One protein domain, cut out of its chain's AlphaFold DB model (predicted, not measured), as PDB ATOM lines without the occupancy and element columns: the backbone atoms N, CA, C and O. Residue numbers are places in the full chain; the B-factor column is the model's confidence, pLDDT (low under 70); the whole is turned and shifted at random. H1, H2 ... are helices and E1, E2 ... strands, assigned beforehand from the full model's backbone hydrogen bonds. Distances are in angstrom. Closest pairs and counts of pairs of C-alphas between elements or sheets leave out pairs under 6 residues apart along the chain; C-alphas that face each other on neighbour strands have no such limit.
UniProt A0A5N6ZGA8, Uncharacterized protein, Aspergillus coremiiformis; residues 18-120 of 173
ATOM      1  N   GLU A  18     182.827 135.348 145.220       82.00
ATOM      2  CA  GLU A  18     183.648 135.725 146.374       82.00
ATOM      3  C   GLU A  18     182.764 135.957 147.594       82.00
ATOM      4  O   GLU A  18     181.889 136.823 147.571       82.00
ATOM      5  N   ALA A  19     183.006 135.212 148.672       81.31
ATOM      6  CA  ALA A  19     182.385 135.467 149.966       81.31
ATOM      7  C   ALA A  19     183.406 136.054 150.932       81.31
ATOM      8  O   ALA A  19     184.446 135.457 151.201       81.31
ATOM      9  N   THR A  20     183.077 137.209 151.498       80.19
ATOM     10  CA  THR A  20     183.890 137.883 152.510       80.19
ATOM     11  C   THR A  20     183.062 138.108 153.773       80.19
ATOM     12  O   THR A  20     181.923 138.575 153.677       80.19
ATOM     13  N   PRO A  21     183.581 137.791 154.973       73.06
ATOM     14  CA  PRO A  21     182.898 138.134 156.212       73.06
ATOM     15  C   PRO A  21     182.806 139.657 156.348       73.06
ATOM     16  O   PRO A  21     183.711 140.402 155.963       73.06
ATOM     17  N   TYR A  22     181.697 140.142 156.893       70.12
ATOM     18  CA  TYR A  22     181.493 141.567 157.079       70.12
ATOM     19  C   TYR A  22     182.372 142.062 158.241       70.12
ATOM     20  O   TYR A  22     182.285 141.502 159.336       70.12
ATOM     21  N   PRO A  23     183.165 143.143 158.071       59.19
ATOM     22  CA  PRO A  23     184.179 143.541 159.059       59.19
ATOM     23  C   PRO A  23     183.636 143.808 160.467       59.19
ATOM     24  O   PRO A  23     184.356 143.680 161.450       59.19
ATOM     25  N   PHE A  24     182.360 144.187 160.563       67.81
ATOM     26  CA  PHE A  24     181.707 144.593 161.810       67.81
ATOM     27  C   PHE A  24     180.567 143.659 162.234       67.81
ATOM     28  O   PHE A  24     179.830 143.982 163.161       67.81
ATOM     29  N   ALA A  25     180.373 142.535 161.536       68.00
ATOM     30  CA  ALA A  25     179.302 141.594 161.840       68.00
ATOM     31  C   ALA A  25     179.730 140.173 161.448       68.00
ATOM     32  O   ALA A  25     179.601 139.770 160.296       68.00
ATOM     33  N   GLN A  26     180.250 139.427 162.427       62.22
ATOM     34  CA  GLN A  26     180.918 138.131 162.225       62.22
ATOM     35  C   GLN A  26     180.014 137.037 161.636       62.22
ATOM     36  O   GLN A  26     180.517 136.089 161.050       62.22
ATOM     37  N   HIS A  27     178.693 137.190 161.748       71.88
ATOM     38  CA  HIS A  27     177.703 136.272 161.176       71.88
ATOM     39  C   HIS A  27     177.070 136.800 159.890       71.88
ATOM     40  O   HIS A  27     175.979 136.380 159.520       71.88
ATOM     41  N   TYR A  28     177.693 137.781 159.239       74.88
ATOM     42  CA  TYR A  28     177.237 138.292 157.956       74.88
ATOM     43  C   TYR A  28     178.329 138.122 156.920       74.88
ATOM     44  O   TYR A  28     179.467 138.535 157.126       74.88
ATOM     45  N   PHE A  29     177.946 137.591 155.771       72.94
ATOM     46  CA  PHE A  29     178.803 137.427 154.614       72.94
ATOM     47  C   PHE A  29     178.333 138.345 153.496       72.94
ATOM     48  O   PHE A  29     177.143 138.476 153.207       72.94
ATOM     49  N   LYS A  30     179.295 139.011 152.867       79.81
ATOM     50  CA  LYS A  30     179.134 139.686 151.589       79.81
ATOM     51  C   LYS A  30     179.529 138.687 150.511       79.81
ATOM     52  O   LYS A  30     180.699 138.332 150.432       79.81
ATOM     53  N   ILE A  31     178.568 138.284 149.691       80.25
ATOM     54  CA  ILE A  31     178.806 137.410 148.542       80.25
ATOM     55  C   ILE A  31     178.738 138.258 147.280       80.25
ATOM     56  O   ILE A  31     177.784 139.010 147.101       80.25
ATOM     57  N   GLU A  32     179.737 138.178 146.419       80.81
ATOM     58  CA  GLU A  32     179.753 138.858 145.129       80.81
ATOM     59  C   GLU A  32     179.880 137.845 143.998       80.81
ATOM     60  O   GLU A  32     180.731 136.966 144.070       80.81
ATOM     61  N   ILE A  33     179.045 137.975 142.968       82.88
ATOM     62  CA  ILE A  33     178.928 137.018 141.859       82.88
ATOM     63  C   ILE A  33     179.011 137.776 140.533       82.88
ATOM     64  O   ILE A  33     178.277 138.745 140.323       82.88
ATOM     65  N   ASP A  34     179.908 137.364 139.644       79.31
ATOM     66  CA  ASP A  34     179.991 137.887 138.281       79.31
ATOM     67  C   ASP A  34     178.841 137.350 137.415       79.31
ATOM     68  O   ASP A  34     178.565 136.159 137.384       79.31
ATOM     69  N   ILE A  35     178.180 138.215 136.651       81.62
ATOM     70  CA  ILE A  35     177.088 137.835 135.749       81.62
ATOM     71  C   ILE A  35     177.624 137.782 134.316       81.62
ATOM     72  O   ILE A  35     177.979 138.839 133.780       81.62
ATOM     73  N   PRO A  36     177.678 136.607 133.667       77.94
ATOM     74  CA  PRO A  36     178.233 136.476 132.325       77.94
ATOM     75  C   PRO A  36     177.389 137.218 131.286       77.94
ATOM     76  O   PRO A  36     176.160 137.285 131.366       77.94
ATOM     77  N   ARG A  37     178.057 137.779 130.275       72.38
ATOM     78  CA  ARG A  37     177.411 138.337 129.086       72.38
ATOM     79  C   ARG A  37     177.322 137.231 128.021       72.38
ATOM     80  O   ARG A  37     178.355 136.680 127.646       72.38
ATOM     81  N   PRO A  38     176.135 136.914 127.473       67.75
ATOM     82  CA  PRO A  38     176.025 136.004 126.340       67.75
ATOM     83  C   PRO A  38     176.804 136.575 125.147       67.75
ATOM     84  O   PRO A  38     176.731 137.776 124.887       67.75
ATOM     85  N   LYS A  39     177.512 135.714 124.398       60.28
ATOM     86  CA  LYS A  39     178.422 136.032 123.262       60.28
ATOM     87  C   LYS A  39     177.764 136.708 122.045       60.28
ATOM     88  O   LYS A  39     178.267 136.654 120.930       60.28
ATOM     89  N   HIS A  40     176.589 137.278 122.218       53.22
ATOM     90  CA  HIS A  40     175.678 137.580 121.141       53.22
ATOM     91  C   HIS A  40     175.789 139.069 120.792       53.22
ATOM     92  O   HIS A  40     175.340 139.912 121.570       53.22
ATOM     93  N   ASP A  41     176.313 139.375 119.603       46.53
ATOM     94  CA  ASP A  41     176.468 140.731 119.058       46.53
ATOM     95  C   ASP A  41     175.165 141.540 119.145       46.53
ATOM     96  O   ASP A  41     174.100 141.129 118.674       46.53
ATOM     97  N   GLY A  42     175.211 142.679 119.829       49.19
ATOM     98  CA  GLY A  42     174.087 143.600 119.958       49.19
ATOM     99  C   GLY A  42     174.392 144.700 120.967       49.19
ATOM    100  O   GLY A  42     174.792 144.416 122.092       49.19
ATOM    101  N   LYS A  43     174.209 145.962 120.553       48.47
ATOM    102  CA  LYS A  43     174.731 147.150 121.251       48.47
ATOM    103  C   LYS A  43     174.237 147.340 122.687       48.47
ATOM    104  O   LYS A  43     174.985 147.885 123.477       48.47
ATOM    105  N   HIS A  44     173.053 146.858 123.052       50.50
ATOM    106  CA  HIS A  44     172.601 146.769 124.441       50.50
ATOM    107  C   HIS A  44     171.559 145.658 124.522       50.50
ATOM    108  O   HIS A  44     170.497 145.764 123.911       50.50
ATOM    109  N   LYS A  45     171.858 144.581 125.249       54.62
ATOM    110  CA  LYS A  45     170.890 143.516 125.512       54.62
ATOM    111  C   LYS A  45     170.391 143.696 126.929       54.62
ATOM    112  O   LYS A  45     171.149 143.557 127.883       54.62
ATOM    113  N   ALA A  46     169.133 144.105 127.038       54.56
ATOM    114  CA  ALA A  46     168.446 144.126 128.309       54.56
ATOM    115  C   ALA A  46     168.559 142.740 128.954       54.56
ATOM    116  O   ALA A  46     168.355 141.722 128.286       54.56
ATOM    117  N   VAL A  47     168.924 142.709 130.230       61.03
ATOM    118  CA  VAL A  47     169.119 141.457 130.962       61.03
ATOM    119  C   VAL A  47     167.853 141.188 131.755       61.03
ATOM    120  O   VAL A  47     167.349 142.073 132.449       61.03
ATOM    121  N   SER A  48     167.310 139.982 131.613       68.06
ATOM    122  CA  SER A  48     166.176 139.546 132.421       68.06
ATOM    123  C   SER A  48     166.631 139.306 133.858       68.06
ATOM    124  O   SER A  48     167.663 138.674 134.086       68.06
ATOM    125  N   VAL A  49     165.832 139.754 134.830       68.88
ATOM    126  CA  VAL A  49     166.017 139.414 136.252       68.88
ATOM    127  C   VAL A  49     166.116 137.902 136.451       68.88
ATOM    128  O   VAL A  49     166.993 137.444 137.177       68.88
ATOM    129  N   LEU A  50     165.276 137.124 135.758       71.75
ATOM    130  CA  LEU A  50     165.318 135.662 135.832       71.75
ATOM    131  C   LEU A  50     166.655 135.114 135.333       71.75
ATOM    132  O   LEU A  50     167.183 134.202 135.950       71.75
ATOM    133  N   SER A  51     167.247 135.706 134.290       74.88
ATOM    134  CA  SER A  51     168.581 135.308 133.826       74.88
ATOM    135  C   SER A  51     169.651 135.593 134.878       74.88
ATOM    136  O   SER A  51     170.480 134.734 135.131       74.88
ATOM    137  N   ILE A  52     169.615 136.751 135.547       75.50
ATOM    138  CA  ILE A  52     170.571 137.067 136.626       75.50
ATOM    139  C   ILE A  52     170.450 136.059 137.776       75.50
ATOM    140  O   ILE A  52     171.462 135.587 138.298       75.50
ATOM    141  N   ILE A  53     169.215 135.726 138.165       77.44
ATOM    142  CA  ILE A  53     168.944 134.763 139.236       77.44
ATOM    143  C   ILE A  53     169.413 133.364 138.825       77.44
ATOM    144  O   ILE A  53     170.136 132.732 139.589       77.44
ATOM    145  N   SER A  54     169.073 132.903 137.619       83.00
ATOM    146  CA  SER A  54     169.497 131.596 137.104       83.00
ATOM    147  C   SER A  54     171.019 131.467 137.036       83.00
ATOM    148  O   SER A  54     171.560 130.495 137.549       83.00
ATOM    149  N   GLU A  55     171.721 132.469 136.499       84.88
ATOM    150  CA  GLU A  55     173.192 132.470 136.452       84.88
ATOM    151  C   GLU A  55     173.815 132.459 137.855       84.88
ATOM    152  O   GLU A  55     174.831 131.804 138.082       84.88
ATOM    153  N   SER A  56     173.196 133.154 138.815       84.50
ATOM    154  CA  SER A  56     173.649 133.129 140.211       84.50
ATOM    155  C   SER A  56     173.458 131.742 140.837       84.50
ATOM    156  O   SER A  56     174.348 131.270 141.538       84.50
ATOM    157  N   ILE A  57     172.329 131.071 140.575       86.50
ATOM    158  CA  ILE A  57     172.051 129.710 141.070       86.50
ATOM    159  C   ILE A  57     173.051 128.704 140.491       86.50
ATOM    160  O   ILE A  57     173.575 127.884 141.244       86.50
ATOM    161  N   GLU A  58     173.343 128.774 139.189       88.31
ATOM    162  CA  GLU A  58     174.308 127.873 138.543       88.31
ATOM    163  C   GLU A  58     175.717 128.042 139.118       88.31
ATOM    164  O   GLU A  58     176.380 127.056 139.434       88.31
ATOM    165  N   GLN A  59     176.161 129.281 139.344       85.31
ATOM    166  CA  GLN A  59     177.464 129.542 139.968       85.31
ATOM    167  C   GLN A  59     177.526 129.107 141.436       85.31
ATOM    168  O   GLN A  59     178.595 128.779 141.928       85.31
ATOM    169  N   LEU A  60     176.390 129.060 142.135       86.69
ATOM    170  CA  LEU A  60     176.292 128.559 143.510       86.69
ATOM    171  C   LEU A  60     176.139 127.030 143.592       86.69
ATOM    172  O   LEU A  60     176.037 126.493 144.693       86.69
ATOM    173  N   ARG A  61     176.097 126.312 142.460       81.06
ATOM    174  CA  ARG A  61     175.885 124.855 142.429       81.06
ATOM    175  C   ARG A  61     177.058 124.059 143.002       81.06
ATOM    176  O   ARG A  61     176.839 122.963 143.511       81.06
ATOM    177  N   ASP A  62     178.273 124.599 142.930       74.62
ATOM    178  CA  ASP A  62     179.462 124.002 143.545       74.62
ATOM    179  C   ASP A  62     180.220 125.029 144.406       74.62
ATOM    180  O   ASP A  62     181.228 125.600 143.976       74.62
ATOM    181  N   PRO A  63     179.751 125.284 145.643       64.75
ATOM    182  CA  PRO A  63     180.352 126.273 146.541       64.75
ATOM    183  C   PRO A  63     181.834 126.007 146.832       64.75
ATOM    184  O   PRO A  63     182.604 126.945 147.037       64.75
ATOM    185  N   SER A  64     182.233 124.730 146.805       64.88
ATOM    186  CA  SER A  64     183.566 124.271 147.195       64.88
ATOM    187  C   SER A  64     184.657 124.634 146.183       64.88
ATOM    188  O   SER A  64     185.797 124.887 146.568       64.88
ATOM    189  N   SER A  65     184.311 124.729 144.896       64.38
ATOM    190  CA  SER A  65     185.229 125.137 143.823       64.38
ATOM    191  C   SER A  65     185.059 126.602 143.404       64.38
ATOM    192  O   SER A  65     185.931 127.187 142.751       64.38
ATOM    193  N   SER A  66     183.959 127.233 143.822       65.81
ATOM    194  CA  SER A  66     183.565 128.568 143.367       65.81
ATOM    195  C   SER A  66     184.524 129.679 143.801       65.81
ATOM    196  O   SER A  66     184.748 130.618 143.036       65.81
ATOM    197  N   GLN A  67     185.173 129.548 144.967       72.38
ATOM    198  CA  GLN A  67     186.208 130.495 145.411       72.38
ATOM    199  C   GLN A  67     187.556 130.331 144.698       72.38
ATOM    200  O   GLN A  67     188.451 131.146 144.889       72.38
ATOM    201  N   HIS A  68     187.732 129.297 143.876       72.62
ATOM    202  CA  HIS A  68     188.982 129.054 143.149       72.62
ATOM    203  C   HIS A  68     188.895 129.447 141.674       72.62
ATOM    204  O   HIS A  68     189.904 129.453 140.970       72.62
ATOM    205  N   THR A  69     187.706 129.824 141.204       75.94
ATOM    206  CA  THR A  69     187.486 130.185 139.804       75.94
ATOM    207  C   THR A  69     187.841 131.657 139.578       75.94
ATOM    208  O   THR A  69     187.372 132.514 140.333       75.94
ATOM    209  N   PRO A  70     188.663 131.996 138.567       80.62
ATOM    210  CA  PRO A  70     189.033 133.384 138.297       80.62
ATOM    211  C   PRO A  70     187.824 134.219 137.853       80.62
ATOM    212  O   PRO A  70     186.898 133.712 137.221       80.62
ATOM    213  N   THR A  71     187.838 135.517 138.173       80.31
ATOM    214  CA  THR A  71     186.819 136.480 137.719       80.31
ATOM    215  C   THR A  71     186.731 136.543 136.193       80.31
ATOM    216  O   THR A  71     187.724 136.369 135.483       80.31
ATOM    217  N   LEU A  72     185.539 136.856 135.678       70.81
ATOM    218  CA  LEU A  72     185.363 137.082 134.246       70.81
ATOM    219  C   LEU A  72     185.971 138.432 133.817       70.81
ATOM    220  O   LEU A  72     185.788 139.441 134.514       70.81
ATOM    221  N   PRO A  73     186.620 138.488 132.638       68.06
ATOM    222  CA  PRO A  73     186.997 139.737 131.981       68.06
ATOM    223  C   PRO A  73     185.802 140.683 131.787       68.06
ATOM    224  O   PRO A  73     184.666 140.245 131.611       68.06
ATOM    225  N   THR A  74     186.051 141.998 131.798       66.88
ATOM    226  CA  THR A  74     184.985 143.027 131.769       66.88
ATOM    227  C   THR A  74     184.136 142.974 130.492       66.88
ATOM    228  O   THR A  74     182.953 143.288 130.521       66.88
ATOM    229  N   ASP A  75     184.717 142.552 129.375       66.06
ATOM    230  CA  ASP A  75     184.042 142.346 128.091       66.06
ATOM    231  C   ASP A  75     183.145 141.094 128.065       66.06
ATOM    232  O   ASP A  75     182.194 141.033 127.281       66.06
ATOM    233  N   GLN A  76     183.414 140.127 128.947       70.75
ATOM    234  CA  GLN A  76     182.722 138.835 129.029       70.75
ATOM    235  C   GLN A  76     181.655 138.777 130.118       70.75
ATOM    236  O   GLN A  76     180.884 137.818 130.176       70.75
ATOM    237  N   LYS A  77     181.579 139.793 130.973       71.56
ATOM    238  CA  LYS A  77     180.514 139.919 131.958       71.56
ATOM    239  C   LYS A  77     179.646 141.118 131.665       71.56
ATOM    240  O   LYS A  77     180.061 142.121 131.095       71.56
ATOM    241  N   TYR A  78     178.399 140.995 132.081       69.12
ATOM    242  CA  TYR A  78     177.616 142.158 132.398       69.12
ATOM    243  C   TYR A  78     178.380 142.877 133.514       69.12
ATOM    244  O   TYR A  78     178.944 143.935 133.261       69.12
ATOM    245  N   GLY A  79     178.480 142.297 134.704       68.69
ATOM    246  CA  GLY A  79     179.131 142.926 135.852       68.69
ATOM    247  C   GLY A  79     178.898 142.099 137.104       68.69
ATOM    248  O   GLY A  79     178.540 140.933 136.986       68.69
ATOM    249  N   ARG A  80     179.109 142.669 138.292       70.00
ATOM    250  CA  ARG A  80     179.053 141.919 139.556       70.00
ATOM    251  C   ARG A  80     177.790 142.248 140.348       70.00
ATOM    252  O   ARG A  80     177.406 143.414 140.436       70.00
ATOM    253  N   VAL A  81     177.153 141.233 140.917       71.56
ATOM    254  CA  VAL A  81     176.020 141.358 141.841       71.56
ATOM    255  C   VAL A  81     176.508 141.082 143.253       71.56
ATOM    256  O   VAL A  81     177.321 140.193 143.465       71.56
ATOM    257  N   GLN A  82     176.013 141.852 144.220       74.56
ATOM    258  CA  GLN A  82     176.351 141.709 145.628       74.56
ATOM    259  C   GLN A  82     175.128 141.215 146.413       74.56
ATOM    260  O   GLN A  82     174.039 141.778 146.314       74.56
ATOM    261  N   TYR A  83     175.344 140.225 147.267       73.75
ATOM    262  CA  TYR A  83     174.391 139.695 148.228       73.75
ATOM    263  C   TYR A  83     174.944 139.837 149.646       73.75
ATOM    264  O   TYR A  83     176.155 139.940 149.872       73.75
ATOM    265  N   ARG A  84     174.034 139.895 150.616       71.44
ATOM    266  CA  ARG A  84     174.361 139.900 152.042       71.44
ATOM    267  C   ARG A  84     173.589 138.778 152.698       71.44
ATOM    268  O   ARG A  84     172.365 138.791 152.641       71.44
ATOM    269  N   VAL A  85     174.301 137.859 153.321       71.94
ATOM    270  CA  VAL A  85     173.712 136.652 153.896       71.94
ATOM    271  C   VAL A  85     174.119 136.561 155.350       71.94
ATOM    272  O   VAL A  85     175.278 136.808 155.680       71.94
ATOM    273  N   GLN A  86     173.157 136.282 156.220       77.06
ATOM    274  CA  GLN A  86     173.419 136.085 157.635       77.06
ATOM    275  C   GLN A  86     173.570 134.591 157.908       77.06
ATOM    276  O   GLN A  86     172.566 133.890 157.945       77.06
ATOM    277  N   SER A  87     174.795 134.130 158.138       73.00
ATOM    278  CA  SER A  87     175.082 132.712 158.377       73.00
ATOM    279  C   SER A  87     176.285 132.554 159.306       73.00
ATOM    280  O   SER A  87     176.990 133.517 159.614       73.00
ATOM    281  N   ALA A  88     176.517 131.332 159.784       75.50
ATOM    282  CA  ALA A  88     177.639 131.028 160.673       75.50
ATOM    283  C   ALA A  88     178.945 130.752 159.909       75.50
ATOM    284  O   ALA A  88     180.023 131.065 160.409       75.50
ATOM    285  N   THR A  89     178.853 130.183 158.704       84.06
ATOM    286  CA  THR A  89     180.002 129.814 157.863       84.06
ATOM    287  C   THR A  89     179.808 130.295 156.427       84.06
ATOM    288  O   THR A  89     178.697 130.615 156.011       84.06
ATOM    289  N   ILE A  90     180.894 130.333 155.654       82.75
ATOM    290  CA  ILE A  90     180.845 130.698 154.233       82.75
ATOM    291  C   ILE A  90     180.008 129.687 153.435       82.75
ATOM    292  O   ILE A  90     179.164 130.094 152.643       82.75
ATOM    293  N   ASP A  91     180.191 128.390 153.682       83.69
ATOM    294  CA  ASP A  91     179.458 127.338 152.964       83.69
ATOM    295  C   ASP A  91     177.953 127.419 153.230       83.69
ATOM    296  O   ASP A  91     177.147 127.329 152.305       83.69
ATOM    297  N   THR A  92     177.569 127.671 154.489       82.19
ATOM    298  CA  THR A  92     176.159 127.894 154.841       82.19
ATOM    299  C   THR A  92     175.623 129.165 154.196       82.19
ATOM    300  O   THR A  92     174.513 129.150 153.682       82.19
ATOM    301  N   ALA A  93     176.426 130.228 154.099       83.00
ATOM    302  CA  ALA A  93     176.025 131.449 153.406       83.00
ATOM    303  C   ALA A  93     175.773 131.245 151.903       83.00
ATOM    304  O   ALA A  93     174.864 131.866 151.346       83.00
ATOM    305  N   PHE A  94     176.555 130.393 151.232       85.44
ATOM    306  CA  PHE A  94     176.306 130.052 149.831       85.44
ATOM    307  C   PHE A  94     175.033 129.234 149.655       85.44
ATOM    308  O   PHE A  94     174.235 129.548 148.770       85.44
ATOM    309  N   GLU A  95     174.820 128.231 150.503       84.25
ATOM    310  CA  GLU A  95     173.630 127.386 150.419       84.25
ATOM    311  C   GLU A  95     172.351 128.172 150.750       84.25
ATOM    312  O   GLU A  95     171.377 128.103 149.997       84.25
ATOM    313  N   ASP A  96     172.387 129.012 151.789       78.06
ATOM    314  CA  ASP A  96     171.283 129.902 152.165       78.06
ATOM    315  C   ASP A  96     170.926 130.858 151.012       78.06
ATOM    316  O   ASP A  96     169.750 131.061 150.689       78.06
ATOM    317  N   LEU A  97     171.938 131.426 150.341       82.19
ATOM    318  CA  LEU A  97     171.726 132.278 149.170       82.19
ATOM    319  C   LEU A  97     171.126 131.498 147.997       82.19
ATOM    320  O   LEU A  97     170.210 131.994 147.340       82.19
ATOM    321  N   ARG A  98     171.633 130.293 147.723       85.62
ATOM    322  CA  ARG A  98     171.148 129.437 146.635       85.62
ATOM    323  C   ARG A  98     169.675 129.099 146.836       85.62
ATOM    324  O   ARG A  98     168.885 129.261 145.906       85.62
ATOM    325  N   GLN A  99     169.300 128.680 148.045       78.50
ATOM    326  CA  GLN A  99     167.915 128.373 148.387       78.50
ATOM    327  C   GLN A  99     167.012 129.598 148.217       78.50
ATOM    328  O   GLN A  99     165.989 129.515 147.536       78.50
ATOM    329  N   TYR A 100     167.433 130.747 148.749       76.62
ATOM    330  CA  TYR A 100     166.700 132.000 148.590       76.62
ATOM    331  C   TYR A 100     166.474 132.364 147.115       76.62
ATOM    332  O   TYR A 100     165.362 132.699 146.710       76.62
ATOM    333  N   LEU A 101     167.513 132.265 146.282       77.94
ATOM    334  CA  LEU A 101     167.414 132.573 144.857       77.94
ATOM    335  C   LEU A 101     166.471 131.618 144.117       77.94
ATOM    336  O   LEU A 101     165.725 132.078 143.256       77.94
ATOM    337  N   MET A 102     166.453 130.325 144.461       77.44
ATOM    338  CA  MET A 102     165.498 129.367 143.887       77.44
ATOM    339  C   MET A 102     164.047 129.724 144.233       77.44
ATOM    340  O   MET A 102     163.184 129.681 143.352       77.44
ATOM    341  N   GLU A 103     163.778 130.112 145.484       71.62
ATOM    342  CA  GLU A 103     162.447 130.545 145.932       71.62
ATOM    343  C   GLU A 103     161.995 131.816 145.200       71.62
ATOM    344  O   GLU A 103     160.877 131.876 144.677       71.62
ATOM    345  N   VAL A 104     162.884 132.810 145.089       68.31
ATOM    346  CA  VAL A 104     162.611 134.046 144.340       68.31
ATOM    347  C   VAL A 104     162.389 133.747 142.860       68.31
ATOM    348  O   VAL A 104     161.464 134.298 142.270       68.31
ATOM    349  N   TRP A 105     163.185 132.859 142.259       76.25
ATOM    350  CA  TRP A 105     163.014 132.451 140.864       76.25
ATOM    351  C   TRP A 105     161.616 131.869 140.622       76.25
ATOM    352  O   TRP A 105     160.911 132.344 139.734       76.25
ATOM    353  N   HIS A 106     161.177 130.928 141.468       70.88
ATOM    354  CA  HIS A 106     159.850 130.304 141.369       70.88
ATOM    355  C   HIS A 106     158.724 131.330 141.534       70.88
ATOM    356  O   HIS A 106     157.714 131.282 140.827       70.88
ATOM    357  N   HIS A 107     158.881 132.266 142.471       68.00
ATOM    358  CA  HIS A 107     157.900 133.323 142.690       68.00
ATOM    359  C   HIS A 107     157.805 134.265 141.484       68.00
ATOM    360  O   HIS A 107     156.708 134.514 140.982       68.00
ATOM    361  N   VAL A 108     158.948 134.739 140.979       65.62
ATOM    362  CA  VAL A 108     158.999 135.650 139.829       65.62
ATOM    363  C   VAL A 108     158.455 134.969 138.571       65.62
ATOM    364  O   VAL A 108     157.678 135.584 137.845       65.62
ATOM    365  N   GLU A 109     158.795 133.703 138.329       68.56
ATOM    366  CA  GLU A 109     158.273 132.932 137.195       68.56
ATOM    367  C   GLU A 109     156.744 132.777 137.259       68.56
ATOM    368  O   GLU A 109     156.044 132.956 136.258       68.56
ATOM    369  N   LYS A 110     156.203 132.489 138.449       67.19
ATOM    370  CA  LYS A 110     154.768 132.261 138.650       67.19
ATOM    371  C   LYS A 110     153.935 133.543 138.569       67.19
ATOM    372  O   LYS A 110     152.830 133.510 138.019       67.19
ATOM    373  N   GLU A 111     154.426 134.650 139.130       58.88
ATOM    374  CA  GLU A 111     153.690 135.920 139.182       58.88
ATOM    375  C   GLU A 111     153.856 136.759 137.911       58.88
ATOM    376  O   GLU A 111     152.884 137.319 137.397       58.88
ATOM    377  N   PHE A 112     155.056 136.795 137.335       55.28
ATOM    378  CA  PHE A 112     155.344 137.576 136.137       55.28
ATOM    379  C   PHE A 112     155.269 136.677 134.897       55.28
ATOM    380  O   PHE A 112     156.266 136.402 134.238       55.28
ATOM    381  N   LYS A 113     154.046 136.260 134.525       46.06
ATOM    382  CA  LYS A 113     153.733 135.441 133.324       46.06
ATOM    383  C   LYS A 113     154.218 136.015 131.973       46.06
ATOM    384  O   LYS A 113     153.983 135.417 130.928       46.06
ATOM    385  N   THR A 114     154.849 137.188 131.950       44.25
ATOM    386  CA  THR A 114     155.488 137.776 130.762       44.25
ATOM    387  C   THR A 114     156.855 138.348 131.133       44.25
ATOM    388  O   THR A 114     156.991 138.917 132.217       44.25
ATOM    389  N   PRO A 115     157.853 138.292 130.229       45.12
ATOM    390  CA  PRO A 115     159.216 138.761 130.470       45.12
ATOM    391  C   PRO A 115     159.298 140.299 130.452       45.12
ATOM    392  O   PRO A 115     160.161 140.882 129.812       45.12
ATOM    393  N   LYS A 116     158.409 141.006 131.157       40.09
ATOM    394  CA  LYS A 116     158.498 142.458 131.387       40.09
ATOM    395  C   LYS A 116     159.422 142.780 132.573       40.09
ATOM    396  O   LYS A 116     159.165 143.698 133.339       40.09
ATOM    397  N   GLY A 117     160.503 142.016 132.710       45.66
ATOM    398  CA  GLY A 117     161.558 142.184 133.713       45.66
ATOM    399  C   GLY A 117     162.903 142.520 133.071       45.66
ATOM    400  O   GLY A 117     163.943 142.059 133.534       45.66
ATOM    401  N   PHE A 118     162.877 143.240 131.949       45.31
ATOM    402  CA  PHE A 118     164.073 143.718 131.269       45.31
ATOM    403  C   PHE A 118     164.659 144.894 132.046       45.31
ATOM    404  O   PHE A 118     164.051 145.961 132.120       45.31
ATOM    405  N   LEU A 119     165.846 144.705 132.615       45.53
ATOM    406  CA  LEU A 119     166.584 145.784 133.255       45.53
ATOM    407  C   LEU A 119     167.496 146.456 132.220       45.53
ATOM    408  O   LEU A 119     168.318 145.798 131.574       45.53
ATOM    409  N   SER A 120     167.339 147.772 132.043       35.41
ATOM    410  CA  SER A 120     168.290 148.591 131.288       35.41
ATOM    411  C   SER A 120     169.440 149.004 132.204       35.41
ATOM    412  O   SER A 120     169.219 149.623 133.243       35.41
TER     413      SER A 120
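This is residues 18 to 120 of the 173 residues of an uncharacterized protein of Aspergillus coremiiformis (UniProt A0A5N6ZGA8). A three-stranded antiparallel sheet, E1, E2 and E3, has the helices H1 and H3 side by side over one face, and no named helix covers its other face. H3 is the longest helix and slants over the sheet with residues 90 to 100, while its later residues reach past the sheet; short H2 packs on H3 near its beginning. The long link of residues 37 to 48 loops out beyond the ends of E2 and H1, and the last residues fold back to pair briefly with it. The printed part has 103 residues, with the order E1 E2 H1 H2 E3 H3 along the chain, a mixed class of helices and strands. It is compact, with a radius of gyration of the C-alphas of 14.7 A and spans of 42 by 34 by 24 A.

E1, residues 18 to 22, begins at C-alpha 18 at (183.648, 135.725, 146.374) and is 12.4 A long. E2, residues 25 to 36, is 30.0 A long and bends by 51 degrees at residue 28. H1 holds residues 49 to 59 and is 15.6 A long. H2, residues 63 to 66, is 5.1 A long. E3, residues 77 to 86, is 26.9 A long. H3, residues 90 to 111, is 31.5 A long and ends at C-alpha 111 at (153.690, 135.920, 139.182).

E1 and E2 form an antiparallel hairpin, with N 20 and O 30 at 2.8 A. E2, the inner strand, is also antiparallel to E3, with N 31 and O 83 at 2.9 A and N 83 and O 31 at 2.7 A. H1 and H3 are on the same face of the sheet, making two layers, helices over one face of a sheet. H3 lies over E2 and E3 at a height over the sheet of 8.6 A, slantwise to the strands at 56 degrees to E2 on the local plane; the C-alphas of Val 85 and Ala 93, the closest of E3 and H3, are 5.7 A apart. H1 lies over E2 at a height of 8.9 A, across the strands at 71 degrees to E2 on the local plane. H1 and H3 touch at a shallow tilt of 31 degrees, opposite ways, their closest C-alphas being those of Ile 57 and Arg 98 at 5.6 A. H2 is not on the sheet and touches H3 through residues 91 to 95 of H3 alone, closest at the C-alphas of Pro 63 and Phe 94, 6.4 A. In H1 and H3 every O i to N i+4 pair is within hydrogen-bond range; H2 is too short for such a pair, and its one O i to N i+3 pair is not within range.

The C-alphas farthest apart, those of Gln 26 and Asp 41, are 43.5 A apart. The printed part has no cut. The link from E2 to H1 is long; residues 47 to 48 pair antiparallel with residues 118 to 119. The mean pLDDT of the printed part is 70.4, and residues 38 to 49 and 107 to 120 are among those under 70.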